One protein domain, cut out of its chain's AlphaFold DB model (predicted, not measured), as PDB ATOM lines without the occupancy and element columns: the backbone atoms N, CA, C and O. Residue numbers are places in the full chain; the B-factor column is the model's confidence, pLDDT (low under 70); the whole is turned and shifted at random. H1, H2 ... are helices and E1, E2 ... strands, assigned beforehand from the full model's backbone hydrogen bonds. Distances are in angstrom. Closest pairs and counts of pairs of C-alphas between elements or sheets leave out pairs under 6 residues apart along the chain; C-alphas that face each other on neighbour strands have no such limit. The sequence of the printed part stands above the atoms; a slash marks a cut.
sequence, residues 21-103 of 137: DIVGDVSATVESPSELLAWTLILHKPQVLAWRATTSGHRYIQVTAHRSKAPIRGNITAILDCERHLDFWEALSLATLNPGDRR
ATOM      1  N   ASP A  21      21.292  13.321  18.919       85.62
ATOM      2  CA  ASP A  21      21.240  14.451  18.022       85.62
ATOM      3  C   ASP A  21      22.100  14.152  16.797       85.62
ATOM      4  O   ASP A  21      23.325  14.063  16.862       85.62
ATOM      5  N   ILE A  22      21.429  13.931  15.677       87.56
ATOM      6  CA  ILE A  22      22.039  13.627  14.392       87.56
ATOM      7  C   ILE A  22      22.268  14.958  13.683       87.56
ATOM      8  O   ILE A  22      21.322  15.611  13.243       87.56
ATOM      9  N   VAL A  23      23.530  15.368  13.572       91.00
ATOM     10  CA  VAL A  23      23.935  16.546  12.795       91.00
ATOM     11  C   VAL A  23      24.351  16.076  11.407       91.00
ATOM     12  O   VAL A  23      25.436  15.525  11.233       91.00
ATOM     13  N   GLY A  24      23.464  16.253  10.430       90.94
ATOM     14  CA  GLY A  24      23.638  15.771   9.063       90.94
ATOM     15  C   GLY A  24      22.349  15.232   8.447       90.94
ATOM     16  O   GLY A  24      21.278  15.242   9.062       90.94
ATOM     17  N   ASP A  25      22.473  14.758   7.211       93.62
ATOM     18  CA  ASP A  25      21.358  14.233   6.429       93.62
ATOM     19  C   ASP A  25      21.123  12.746   6.729       93.62
ATOM     20  O   ASP A  25      22.059  11.959   6.866       93.62
ATOM     21  N   VAL A  26      19.851  12.354   6.799       91.69
ATOM     22  CA  VAL A  26      19.411  10.969   6.991       91.69
ATOM     23  C   VAL A  26      18.621  10.545   5.766       91.69
ATOM     24  O   VAL A  26      17.624  11.173   5.416       91.69
ATOM     25  N   SER A  27      19.053   9.461   5.126       93.25
ATOM     26  CA  SER A  27      18.345   8.855   4.000       93.25
ATOM     27  C   SER A  27      17.942   7.424   4.331       93.25
ATOM     28  O   SER A  27      18.755   6.653   4.840       93.25
ATOM     29  N   ALA A  28      16.696   7.071   4.033       93.12
ATOM     30  CA  ALA A  28      16.158   5.729   4.194       93.12
ATOM     31  C   ALA A  28      15.501   5.266   2.892       93.12
ATOM     32  O   ALA A  28      14.798   6.030   2.231       93.12
ATOM     33  N   THR A  29      15.706   4.004   2.533       94.00
ATOM     34  CA  THR A  29      14.922   3.350   1.483       94.00
ATOM     35  C   THR A  29      13.640   2.796   2.091       94.00
ATOM     36  O   THR A  29      13.698   2.173   3.150       94.00
ATOM     37  N   VAL A  30      12.507   2.999   1.427       94.62
ATOM     38  CA  VAL A  30      11.214   2.418   1.819       94.62
ATOM     39  C   VAL A  30      10.821   1.307   0.851       94.62
ATOM     40  O   VAL A  30      11.194   1.343  -0.323       94.62
ATOM     41  N   GLU A  31      10.090   0.308   1.339       92.12
ATOM     42  CA  GLU A  31       9.776  -0.890   0.546       92.12
ATOM     43  C   GLU A  31       8.474  -0.745  -0.255       92.12
ATOM     44  O   GLU A  31       8.264  -1.479  -1.224       92.12
ATOM     45  N   SER A  32       7.607   0.202   0.115       93.56
ATOM     46  CA  SER A  32       6.271   0.345  -0.468       93.56
ATOM     47  C   SER A  32       5.821   1.806  -0.640       93.56
ATOM     48  O   SER A  32       6.267   2.695   0.096       93.56
ATOM     49  N   PRO A  33       4.890   2.080  -1.577       94.38
ATOM     50  CA  PRO A  33       4.274   3.399  -1.707       94.38
ATOM     51  C   PRO A  33       3.529   3.863  -0.448       94.38
ATOM     52  O   PRO A  33       3.538   5.052  -0.135       94.38
ATOM     53  N   SER A  34       2.918   2.943   0.304       93.81
ATOM     54  CA  SER A  34       2.219   3.267   1.554       93.81
ATOM     55  C   SER A  34       3.179   3.730   2.654       93.81
ATOM     56  O   SER A  34       2.877   4.693   3.360       93.81
ATOM     57  N   GLU A  35       4.360   3.116   2.768       95.06
ATOM     58  CA  GLU A  35       5.428   3.624   3.634       95.06
ATOM     59  C   GLU A  35       5.857   5.025   3.199       95.06
ATOM     60  O   GLU A  35       5.899   5.930   4.029       95.06
ATOM     61  N   LEU A  36       6.105   5.245   1.904       96.25
ATOM     62  CA  LEU A  36       6.476   6.568   1.395       96.25
ATOM     63  C   LEU A  36       5.414   7.632   1.736       96.25
ATOM     64  O   LEU A  36       5.750   8.741   2.158       96.25
ATOM     65  N   LEU A  37       4.132   7.285   1.612       95.56
ATOM     66  CA  LEU A  37       3.014   8.135   2.014       95.56
ATOM     67  C   LEU A  37       3.017   8.440   3.508       95.56
ATOM     68  O   LEU A  37       2.860   9.601   3.885       95.56
ATOM     69  N   ALA A  38       3.252   7.446   4.364       95.69
ATOM     70  CA  ALA A  38       3.357   7.673   5.802       95.69
ATOM     71  C   ALA A  38       4.438   8.720   6.128       95.69
ATOM     72  O   ALA A  38       4.215   9.598   6.963       95.69
ATOM     73  N   TRP A  39       5.568   8.714   5.411       96.44
ATOM     74  CA  TRP A  39       6.602   9.745   5.564       96.44
ATOM     75  C   TRP A  39       6.102  11.146   5.191       96.44
ATOM     76  O   TRP A  39       6.410  12.101   5.904       96.44
ATOM     77  N   THR A  40       5.284  11.290   4.142       96.00
ATOM     78  CA  THR A  40       4.683  12.597   3.801       96.00
ATOM     79  C   THR A  40       3.754  13.130   4.893       96.00
ATOM     80  O   THR A  40       3.678  14.338   5.090       96.00
ATOM     81  N   LEU A  41       3.074  12.249   5.629       94.31
ATOM     82  CA  LEU A  41       2.146  12.639   6.692       94.31
ATOM     83  C   LEU A  41       2.870  12.994   7.998       94.31
ATOM     84  O   LEU A  41       2.402  13.835   8.762       94.31
ATOM     85  N   ILE A  42       4.014  12.355   8.261       94.19
ATOM     86  CA  ILE A  42       4.791  12.531   9.497       94.19
ATOM     87  C   ILE A  42       5.745  13.731   9.402       94.19
ATOM     88  O   ILE A  42       5.989  14.438  10.387       94.19
ATOM     89  N   LEU A  43       6.336  13.964   8.229       93.94
ATOM     90  CA  LEU A  43       7.304  15.038   8.045       93.94
ATOM     91  C   LEU A  43       6.619  16.409   7.993       93.94
ATOM     92  O   LEU A  43       5.558  16.592   7.408       93.94
ATOM     93  N   HIS A  44       7.252  17.419   8.594       92.62
ATOM     94  CA  HIS A  44       6.764  18.793   8.518       92.62
ATOM     95  C   HIS A  44       7.229  19.439   7.211       92.62
ATOM     96  O   HIS A  44       8.433  19.492   6.969       92.62
ATOM     97  N   LYS A  45       6.288  19.973   6.422       94.12
ATOM     98  CA  LYS A  45       6.548  20.609   5.114       94.12
ATOM     99  C   LYS A  45       7.384  19.712   4.178       94.12
ATOM    100  O   LYS A  45       8.458  20.128   3.741       94.12
ATOM    101  N   PRO A  46       6.917  18.485   3.886       96.62
ATOM    102  CA  PRO A  46       7.635  17.587   2.998       96.62
ATOM    103  C   PRO A  46       7.634  18.126   1.566       96.62
ATOM    104  O   PRO A  46       6.647  18.686   1.087       96.62
ATOM    105  N   GLN A  47       8.736  17.899   0.871       97.44
ATOM    106  CA  GLN A  47       8.860  18.064  -0.565       97.44
ATOM    107  C   GLN A  47       8.911  16.686  -1.204       97.44
ATOM    108  O   GLN A  47       9.653  15.812  -0.755       97.44
ATOM    109  N   VAL A  48       8.130  16.498  -2.262       97.88
ATOM    110  CA  VAL A  48       8.096  15.246  -3.011       97.88
ATOM    111  C   VAL A  48       8.722  15.477  -4.374       97.88
ATOM    112  O   VAL A  48       8.402  16.451  -5.058       97.88
ATOM    113  N   LEU A  49       9.610  14.576  -4.778       98.00
ATOM    114  CA  LEU A  49      10.282  14.639  -6.064       98.00
ATOM    115  C   LEU A  49      10.300  13.255  -6.705       98.00
ATOM    116  O   LEU A  49      10.859  12.318  -6.143       98.00
ATOM    117  N   ALA A  50       9.736  13.149  -7.900       98.00
ATOM    118  CA  ALA A  50       9.946  12.016  -8.784       98.00
ATOM    119  C   ALA A  50      11.117  12.306  -9.719       98.00
ATOM    120  O   ALA A  50      11.253  13.422 -10.224       98.00
ATOM    121  N   TRP A  51      11.970  11.324  -9.970       97.69
ATOM    122  CA  TRP A  51      13.106  11.493 -10.864       97.69
ATOM    123  C   TRP A  51      13.544  10.174 -11.482       97.69
ATOM    124  O   TRP A  51      13.243   9.097 -10.967       97.69
ATOM    125  N   ARG A  52      14.263  10.267 -12.602       97.50
ATOM    126  CA  ARG A  52      14.934   9.115 -13.208       97.50
ATOM    127  C   ARG A  52      16.437   9.305 -13.191       97.50
ATOM    128  O   ARG A  52      16.932  10.367 -13.563       97.50
ATOM    129  N   ALA A  53      17.173   8.283 -12.774       95.75
ATOM    130  CA  ALA A  53      18.629   8.318 -12.781       95.75
ATOM    131  C   ALA A  53      19.160   8.503 -14.209       95.75
ATOM    132  O   ALA A  53      18.703   7.839 -15.136       95.75
ATOM    133  N   THR A  54      20.140   9.387 -14.387       94.56
ATOM    134  CA  THR A  54      20.691   9.718 -15.711       94.56
ATOM    135  C   THR A  54      21.333   8.514 -16.396       94.56
ATOM    136  O   THR A  54      21.170   8.334 -17.596       94.56
ATOM    137  N   THR A  55      22.065   7.691 -15.643       93.69
ATOM    138  CA  THR A  55      22.849   6.577 -16.194       93.69
ATOM    139  C   THR A  55      22.046   5.285 -16.288       93.69
ATOM    140  O   THR A  55      22.048   4.646 -17.333       93.69
ATOM    141  N   SER A  56      21.351   4.895 -15.217       94.38
ATOM    142  CA  SER A  56      20.591   3.641 -15.182       94.38
ATOM    143  C   SER A  56      19.156   3.777 -15.690       94.38
ATOM    144  O   SER A  56      18.522   2.777 -16.003       94.38
ATOM    145  N   GLY A  57      18.603   4.993 -15.746       94.12
ATOM    146  CA  GLY A  57      17.198   5.221 -16.088       94.12
ATOM    147  C   GLY A  57      16.197   4.783 -15.012       94.12
ATOM    148  O   GLY A  57      14.992   4.927 -15.251       94.12
ATOM    149  N   HIS A  58      16.681   4.290 -13.862       96.25
ATOM    150  CA  HIS A  58      15.859   3.831 -12.740       96.25
ATOM    151  C   HIS A  58      14.980   4.956 -12.210       96.25
ATOM    152  O   HIS A  58      15.416   6.108 -12.122       96.25
ATOM    153  N   ARG A  59      13.749   4.605 -11.858       97.44
ATOM    154  CA  ARG A  59      12.712   5.514 -11.385       97.44
ATOM    155  C   ARG A  59      12.718   5.574  -9.867       97.44
ATOM    156  O   ARG A  59      12.644   4.549  -9.195       97.44
ATOM    157  N   TYR A  60      12.732   6.786  -9.335       97.75
ATOM    158  CA  TYR A  60      12.704   7.017  -7.902       97.75
ATOM    159  C   TYR A  60      11.681   8.075  -7.549       97.75
ATOM    160  O   TYR A  60      11.542   9.090  -8.238       97.75
ATOM    161  N   ILE A  61      11.017   7.871  -6.421       97.94
ATOM    162  CA  ILE A  61      10.263   8.923  -5.753       97.94
ATOM    163  C   ILE A  61      10.914   9.141  -4.402       97.94
ATOM    164  O   ILE A  61      11.131   8.196  -3.647       97.94
ATOM    165  N   GLN A  62      11.223  10.392  -4.094       97.81
ATOM    166  CA  GLN A  62      11.734  10.777  -2.792       97.81
ATOM    167  C   GLN A  62      10.785  11.737  -2.087       97.81
ATOM    168  O   GLN A  62      10.175  12.609  -2.709       97.81
ATOM    169  N   VAL A  63      10.718  11.598  -0.770       98.25
ATOM    170  CA  VAL A  63      10.069  12.540   0.137       98.25
ATOM    171  C   VAL A  63      11.152  13.081   1.045       98.25
ATOM    172  O   VAL A  63      11.781  12.315   1.768       98.25
ATOM    173  N   THR A  64      11.381  14.388   1.008       97.88
ATOM    174  CA  THR A  64      12.410  15.042   1.812       97.88
ATOM    175  C   THR A  64      11.817  16.143   2.677       97.88
ATOM    176  O   THR A  64      10.876  16.823   2.274       97.88
ATOM    177  N   ALA A  65      12.350  16.339   3.875       97.38
ATOM    178  CA  ALA A  65      12.037  17.495   4.699       97.38
ATOM    179  C   ALA A  65      13.283  17.969   5.436       97.38
ATOM    180  O   ALA A  65      14.002  17.178   6.049       97.38
ATOM    181  N   HIS A  66      13.501  19.280   5.420       96.44
ATOM    182  CA  HIS A  66      14.579  19.893   6.173       96.44
ATOM    183  C   HIS A  66      14.191  20.062   7.646       96.44
ATOM    184  O   HIS A  66      13.093  20.525   7.978       96.44
ATOM    185  N   ARG A  67      15.115  19.731   8.547       93.31
ATOM    186  CA  ARG A  67      14.991  19.936   9.989       93.31
ATOM    187  C   ARG A  67      16.189  20.722  10.502       93.31
ATOM    188  O   ARG A  67      17.333  20.378  10.247       93.31
ATOM    189  N   SER A  68      15.912  21.758  11.284       92.19
ATOM    190  CA  SER A  68      16.926  22.603  11.927       92.19
ATOM    191  C   SER A  68      17.032  22.381  13.440       92.19
ATOM    192  O   SER A  68      17.768  23.090  14.119       92.19
ATOM    193  N   LYS A  69      16.283  21.418  13.993       87.06
ATOM    194  CA  LYS A  69      16.181  21.165  15.438       87.06
ATOM    195  C   LYS A  69      16.390  19.689  15.742       87.06
ATOM    196  O   LYS A  69      16.057  18.848  14.918       87.06
ATOM    197  N   ALA A  70      16.876  19.396  16.947       83.31
ATOM    198  CA  ALA A  70      16.985  18.030  17.453       83.31
ATOM    199  C   ALA A  70      15.660  17.244  17.285       83.31
ATOM    200  O   ALA A  70      14.583  17.852  17.343       83.31
ATOM    201  N   PRO A  71      15.717  15.914  17.096       84.06
ATOM    202  CA  PRO A  71      16.919  15.071  17.143       84.06
ATOM    203  C   PRO A  71      17.675  14.954  15.808       84.06
ATOM    204  O   PRO A  71      18.652  14.222  15.741       84.06
ATOM    205  N   ILE A  72      17.240  15.630  14.735       88.44
ATOM    206  CA  ILE A  72      17.915  15.584  13.425       88.44
ATOM    207  C   ILE A  72      18.059  17.000  12.872       88.44
ATOM    208  O   ILE A  72      17.064  17.679  12.630       88.44
ATOM    209  N   ARG A  73      19.295  17.435  12.625       92.81
ATOM    210  CA  ARG A  73      19.631  18.727  12.014       92.81
ATOM    211  C   ARG A  73      20.225  18.495  10.630       92.81
ATOM    212  O   ARG A  73      21.428  18.296  10.501       92.81
ATOM    213  N   GLY A  74      19.367  18.516   9.619       94.19
ATOM    214  CA  GLY A  74      19.684  18.207   8.227       94.19
ATOM    215  C   GLY A  74      18.431  17.817   7.447       94.19
ATOM    216  O   GLY A  74      17.303  18.081   7.873       94.19
ATOM    217  N   ASN A  75      18.620  17.197   6.289       96.06
ATOM    218  CA  ASN A  75      17.540  16.675   5.463       96.06
ATOM    219  C   ASN A  75      17.198  15.245   5.866       96.06
ATOM    220  O   ASN A  75      18.064  14.376   5.934       96.06
ATOM    221  N   ILE A  76      15.913  14.989   6.081       95.69
ATOM    222  CA  ILE A  76      15.370  13.646   6.263       95.69
ATOM    223  C   ILE A  76      14.735  13.238   4.943       95.69
ATOM    224  O   ILE A  76      13.799  13.902   4.504       95.69
ATOM    225  N   THR A  77      15.226  12.168   4.325       97.50
ATOM    226  CA  THR A  77      14.779  11.718   3.003       97.50
ATOM    227  C   THR A  77      14.367  10.250   3.032       97.50
ATOM    228  O   THR A  77      15.152   9.391   3.420       97.50
ATOM    229  N   ALA A  78      13.150   9.955   2.584       97.81
ATOM    230  CA  ALA A  78      12.747   8.609   2.190       97.81
ATOM    231  C   ALA A  78      12.822   8.474   0.672       97.81
ATOM    232  O   ALA A  78      12.408   9.389  -0.038       97.81
ATOM    233  N   ILE A  79      13.322   7.340   0.189       97.44
ATOM    234  CA  ILE A  79      13.454   7.029  -1.234       97.44
ATOM    235  C   ILE A  79      12.748   5.706  -1.512       97.44
ATOM    236  O   ILE A  79      13.066   4.685  -0.904       97.44
ATOM    237  N   LEU A  80      11.809   5.725  -2.450       97.38
ATOM    238  CA  LEU A  80      11.191   4.539  -3.022       97.38
ATOM    239  C   LEU A  80      11.847   4.242  -4.371       97.38
ATOM    240  O   LEU A  80      11.868   5.104  -5.252       97.38
ATOM    241  N   ASP A  81      12.353   3.021  -4.527       96.38
ATOM    242  CA  ASP A  81      12.711   2.462  -5.831       96.38
ATOM    243  C   ASP A  81      11.428   1.999  -6.535       96.38
ATOM    244  O   ASP A  81      10.753   1.067  -6.085       96.38
ATOM    245  N   CYS A  82      11.066   2.679  -7.621       95.31
ATOM    246  CA  CYS A  82       9.828   2.416  -8.344       95.31
ATOM    247  C   CYS A  82       9.957   1.300  -9.382       95.31
ATOM    248  O   CYS A  82       8.950   0.957  -9.992       95.31
ATOM    249  N   GLU A  83      11.126   0.677  -9.563       94.56
ATOM    250  CA  GLU A  83      11.257  -0.460 -10.486       94.56
ATOM    251  C   GLU A  83      10.413  -1.669 -10.049       94.56
ATOM    252  O   GLU A  83      10.025  -2.491 -10.875       94.56
ATOM    253  N   ARG A  84      10.065  -1.755  -8.758       91.44
ATOM    254  CA  ARG A  84       9.132  -2.761  -8.217       91.44
ATOM    255  C   ARG A  84       7.682  -2.279  -8.121       91.44
ATOM    256  O   ARG A  84       6.824  -3.057  -7.724       91.44
ATOM    257  N   HIS A  85       7.421  -1.017  -8.455       93.25
ATOM    258  CA  HIS A  85       6.144  -0.327  -8.243       93.25
ATOM    259  C   HIS A  85       5.777   0.513  -9.474       93.25
ATOM    260  O   HIS A  85       5.494   1.709  -9.366       93.25
ATOM    261  N   LEU A  86       5.835  -0.104 -10.659       92.81
ATOM    262  CA  LEU A  86       5.597   0.580 -11.935       92.81
ATOM    263  C   LEU A  86       4.163   1.101 -12.048       92.81
ATOM    264  O   LEU A  86       3.980   2.243 -12.460       92.81
ATOM    265  N   ASP A  87       3.179   0.336 -11.580       92.19
ATOM    266  CA  ASP A  87       1.771   0.753 -11.581       92.19
ATOM    267  C   ASP A  87       1.584   2.065 -10.804       92.19
ATOM    268  O   ASP A  87       0.896   2.985 -11.247       92.19
ATOM    269  N   PHE A  88       2.272   2.204  -9.665       93.88
ATOM    270  CA  PHE A  88       2.245   3.432  -8.873       93.88
ATOM    271  C   PHE A  88       2.916   4.600  -9.607       93.88
ATOM    272  O   PHE A  88       2.412   5.721  -9.591       93.88
ATOM    273  N   TRP A  89       4.032   4.351 -10.299       95.31
ATOM    274  CA  TRP A  89       4.683   5.360 -11.142       95.31
ATOM    275  C   TRP A  89       3.775   5.840 -12.285       95.31
ATOM    276  O   TRP A  89       3.735   7.035 -12.600       95.31
ATOM    277  N   GLU A  90       3.031   4.923 -12.901       93.12
ATOM    278  CA  GLU A  90       2.075   5.220 -13.966       93.12
ATOM    279  C   GLU A  90       0.866   6.004 -13.456       93.12
ATOM    280  O   GLU A  90       0.504   7.011 -14.068       93.12
ATOM    281  N   ALA A  91       0.311   5.636 -12.297       93.12
ATOM    282  CA  ALA A  91      -0.794   6.362 -11.666       93.12
ATOM    283  C   ALA A  91      -0.445   7.826 -11.345       93.12
ATOM    284  O   ALA A  91      -1.309   8.701 -11.375       93.12
ATOM    285  N   LEU A  92       0.836   8.128 -11.119       94.62
ATOM    286  CA  LEU A  92       1.337   9.494 -10.933       94.62
ATOM    287  C   LEU A  92       1.562  10.257 -12.251       94.62
ATOM    288  O   LEU A  92       2.061  11.385 -12.241       94.62
ATOM    289  N   SER A  93       1.212   9.664 -13.396       93.25
ATOM    290  CA  SER A  93       1.395  10.242 -14.734       93.25
ATOM    291  C   SER A  93       2.858  10.608 -15.037       93.25
ATOM    292  O   SER A  93       3.168  11.627 -15.665       93.25
ATOM    293  N   LEU A  94       3.793   9.767 -14.578       94.00
ATOM    294  CA  LEU A  94       5.241   9.974 -14.711       94.00
ATOM    295  C   LEU A  94       5.879   9.171 -15.854       94.00
ATOM    296  O   LEU A  94       7.098   9.214 -16.029       94.00
ATOM    297  N   ALA A  95       5.090   8.449 -16.653       89.88
ATOM    298  CA  ALA A  95       5.589   7.632 -17.765       89.88
ATOM    299  C   ALA A  95       6.435   8.432 -18.778       89.88
ATOM    300  O   ALA A  95       7.369   7.900 -19.369       89.88
ATOM    301  N   THR A  96       6.148   9.728 -18.927       89.50
ATOM    302  CA  THR A  96       6.830  10.640 -19.859       89.50
ATOM    303  C   THR A  96       8.125  11.249 -19.324       89.50
ATOM    304  O   THR A  96       8.746  12.053 -20.013       89.50
ATOM    305  N   LEU A  97       8.535  10.923 -18.096       94.00
ATOM    306  CA  LEU A  97       9.762  11.459 -17.511       94.00
ATOM    307  C   LEU A  97      10.986  10.778 -18.153       94.00
ATOM    308  O   LEU A  97      11.077   9.544 -18.149       94.00
ATOM    309  N   ASN A  98      11.930  11.551 -18.698       95.44
ATOM    310  CA  ASN A  98      13.139  10.994 -19.315       95.44
ATOM    311  C   ASN A  98      14.227  10.716 -18.264       95.44
ATOM    312  O   ASN A  98      14.195  11.284 -17.172       95.44
ATOM    313  N   PRO A  99      15.211   9.845 -18.554       96.44
ATOM    314  CA  PRO A  99      16.402   9.708 -17.717       96.44
ATOM    315  C   PRO A  99      17.093  11.058 -17.472       96.44
ATOM    316  O   PRO A  99      17.364  11.801 -18.411       96.44
ATOM    317  N   GLY A 100      17.385  11.370 -16.208       94.50
ATOM    318  CA  GLY A 100      17.942  12.655 -15.774       94.50
ATOM    319  C   GLY A 100      16.894  13.709 -15.405       94.50
ATOM    320  O   GLY A 100      17.213  14.624 -14.643       94.50
ATOM    321  N   ASP A 101      15.648  13.558 -15.862       96.19
ATOM    322  CA  ASP A 101      14.577  14.492 -15.531       96.19
ATOM    323  C   ASP A 101      14.108  14.320 -14.084       96.19
ATOM    324  O   ASP A 101      14.158  13.241 -13.475       96.19
ATOM    325  N   ARG A 102      13.603  15.428 -13.539       96.81
ATOM    326  CA  ARG A 102      13.038  15.517 -12.196       96.81
ATOM    327  C   ARG A 102      11.715  16.267 -12.258       96.81
ATOM    328  O   ARG A 102      11.592  17.255 -12.978       96.81
ATOM    329  N   ARG A 103      10.732  15.829 -11.478       97.38
ATOM    330  CA  ARG A 103       9.407  16.442 -11.385       97.38
ATOM    331  C   ARG A 103       8.985  16.546  -9.927       97.38
ATOM    332  O   ARG A 103       8.925  15.545  -9.218       97.38
TER     333      ARG A 103
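Overview. This is residues 21 to 103 of the 137 residues of an uncharacterized protein of Intrasporangiaceae bacterium (UniProt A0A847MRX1). A twisted sheet of four strands makes a long wall, with H1 along one of its faces and the short H2 near one end; residues 102 to 103, at the end of the last stretch, pair with edge strand E2. The 83 printed residues include four named strands and two named helices, in the order E1 H1 E2 E3 E4 H2. The sheet runs E1 E4 E3 E2 and is mixed, and the class is mixed, helices and strands. The whole is compact, with a radius of gyration of the C-alphas of 13.4 A, and elongated, spanning 39 by 25 by 19 A.

Arrangement. E2, residues 47 to 52, E3, residues 59 to 69, and E4, residues 72 to 81, form a meander, each strand the antiparallel neighbour of the one before, with two hairpins. N 49 and O 62 are 2.9 A apart and N 63 and O 78 2.9 A, within hydrogen-bond range. E4 bends by 52 degrees at residue 75. E1, residues 26 to 30, is parallel to E4, with N 28 and O 77 2.9 A apart. H1, residues 33 to 42, is on the sheet at a height over the sheet of 8.9 A, along the strands at 17 degrees to E4 on the local plane; the closest C-alphas of H1 and E4 are those of Leu 36 and Ala 78, 6.6 A apart. E1, H1 and E2 form a split strand-helix-strand unit, two strands running the same way with E4 and E3 between them, and a right-handed crossover. H2, residues 86 to 91, only grazes the sheet with residues 86 to 89. In both helices every O i to N i+4 pair is within hydrogen-bond range.

Along the chain. E3 spans 31.2 A, E4 23.9 A, E2 16.6 A, H1 14.5 A, E1 12.9 A and H2 8.6 A. E1 begins at C-alpha 26 (19.411, 10.969, 6.991); H2 ends at C-alpha 91 (-0.794, 6.362, -11.666).

Size, cuts and confidence. The C-alphas of Asp 21 and Thr 96, the two farthest apart, are 40.7 A apart. The printed part has no cut, and no link between named elements is long. No printed residue is under 70 in pLDDT.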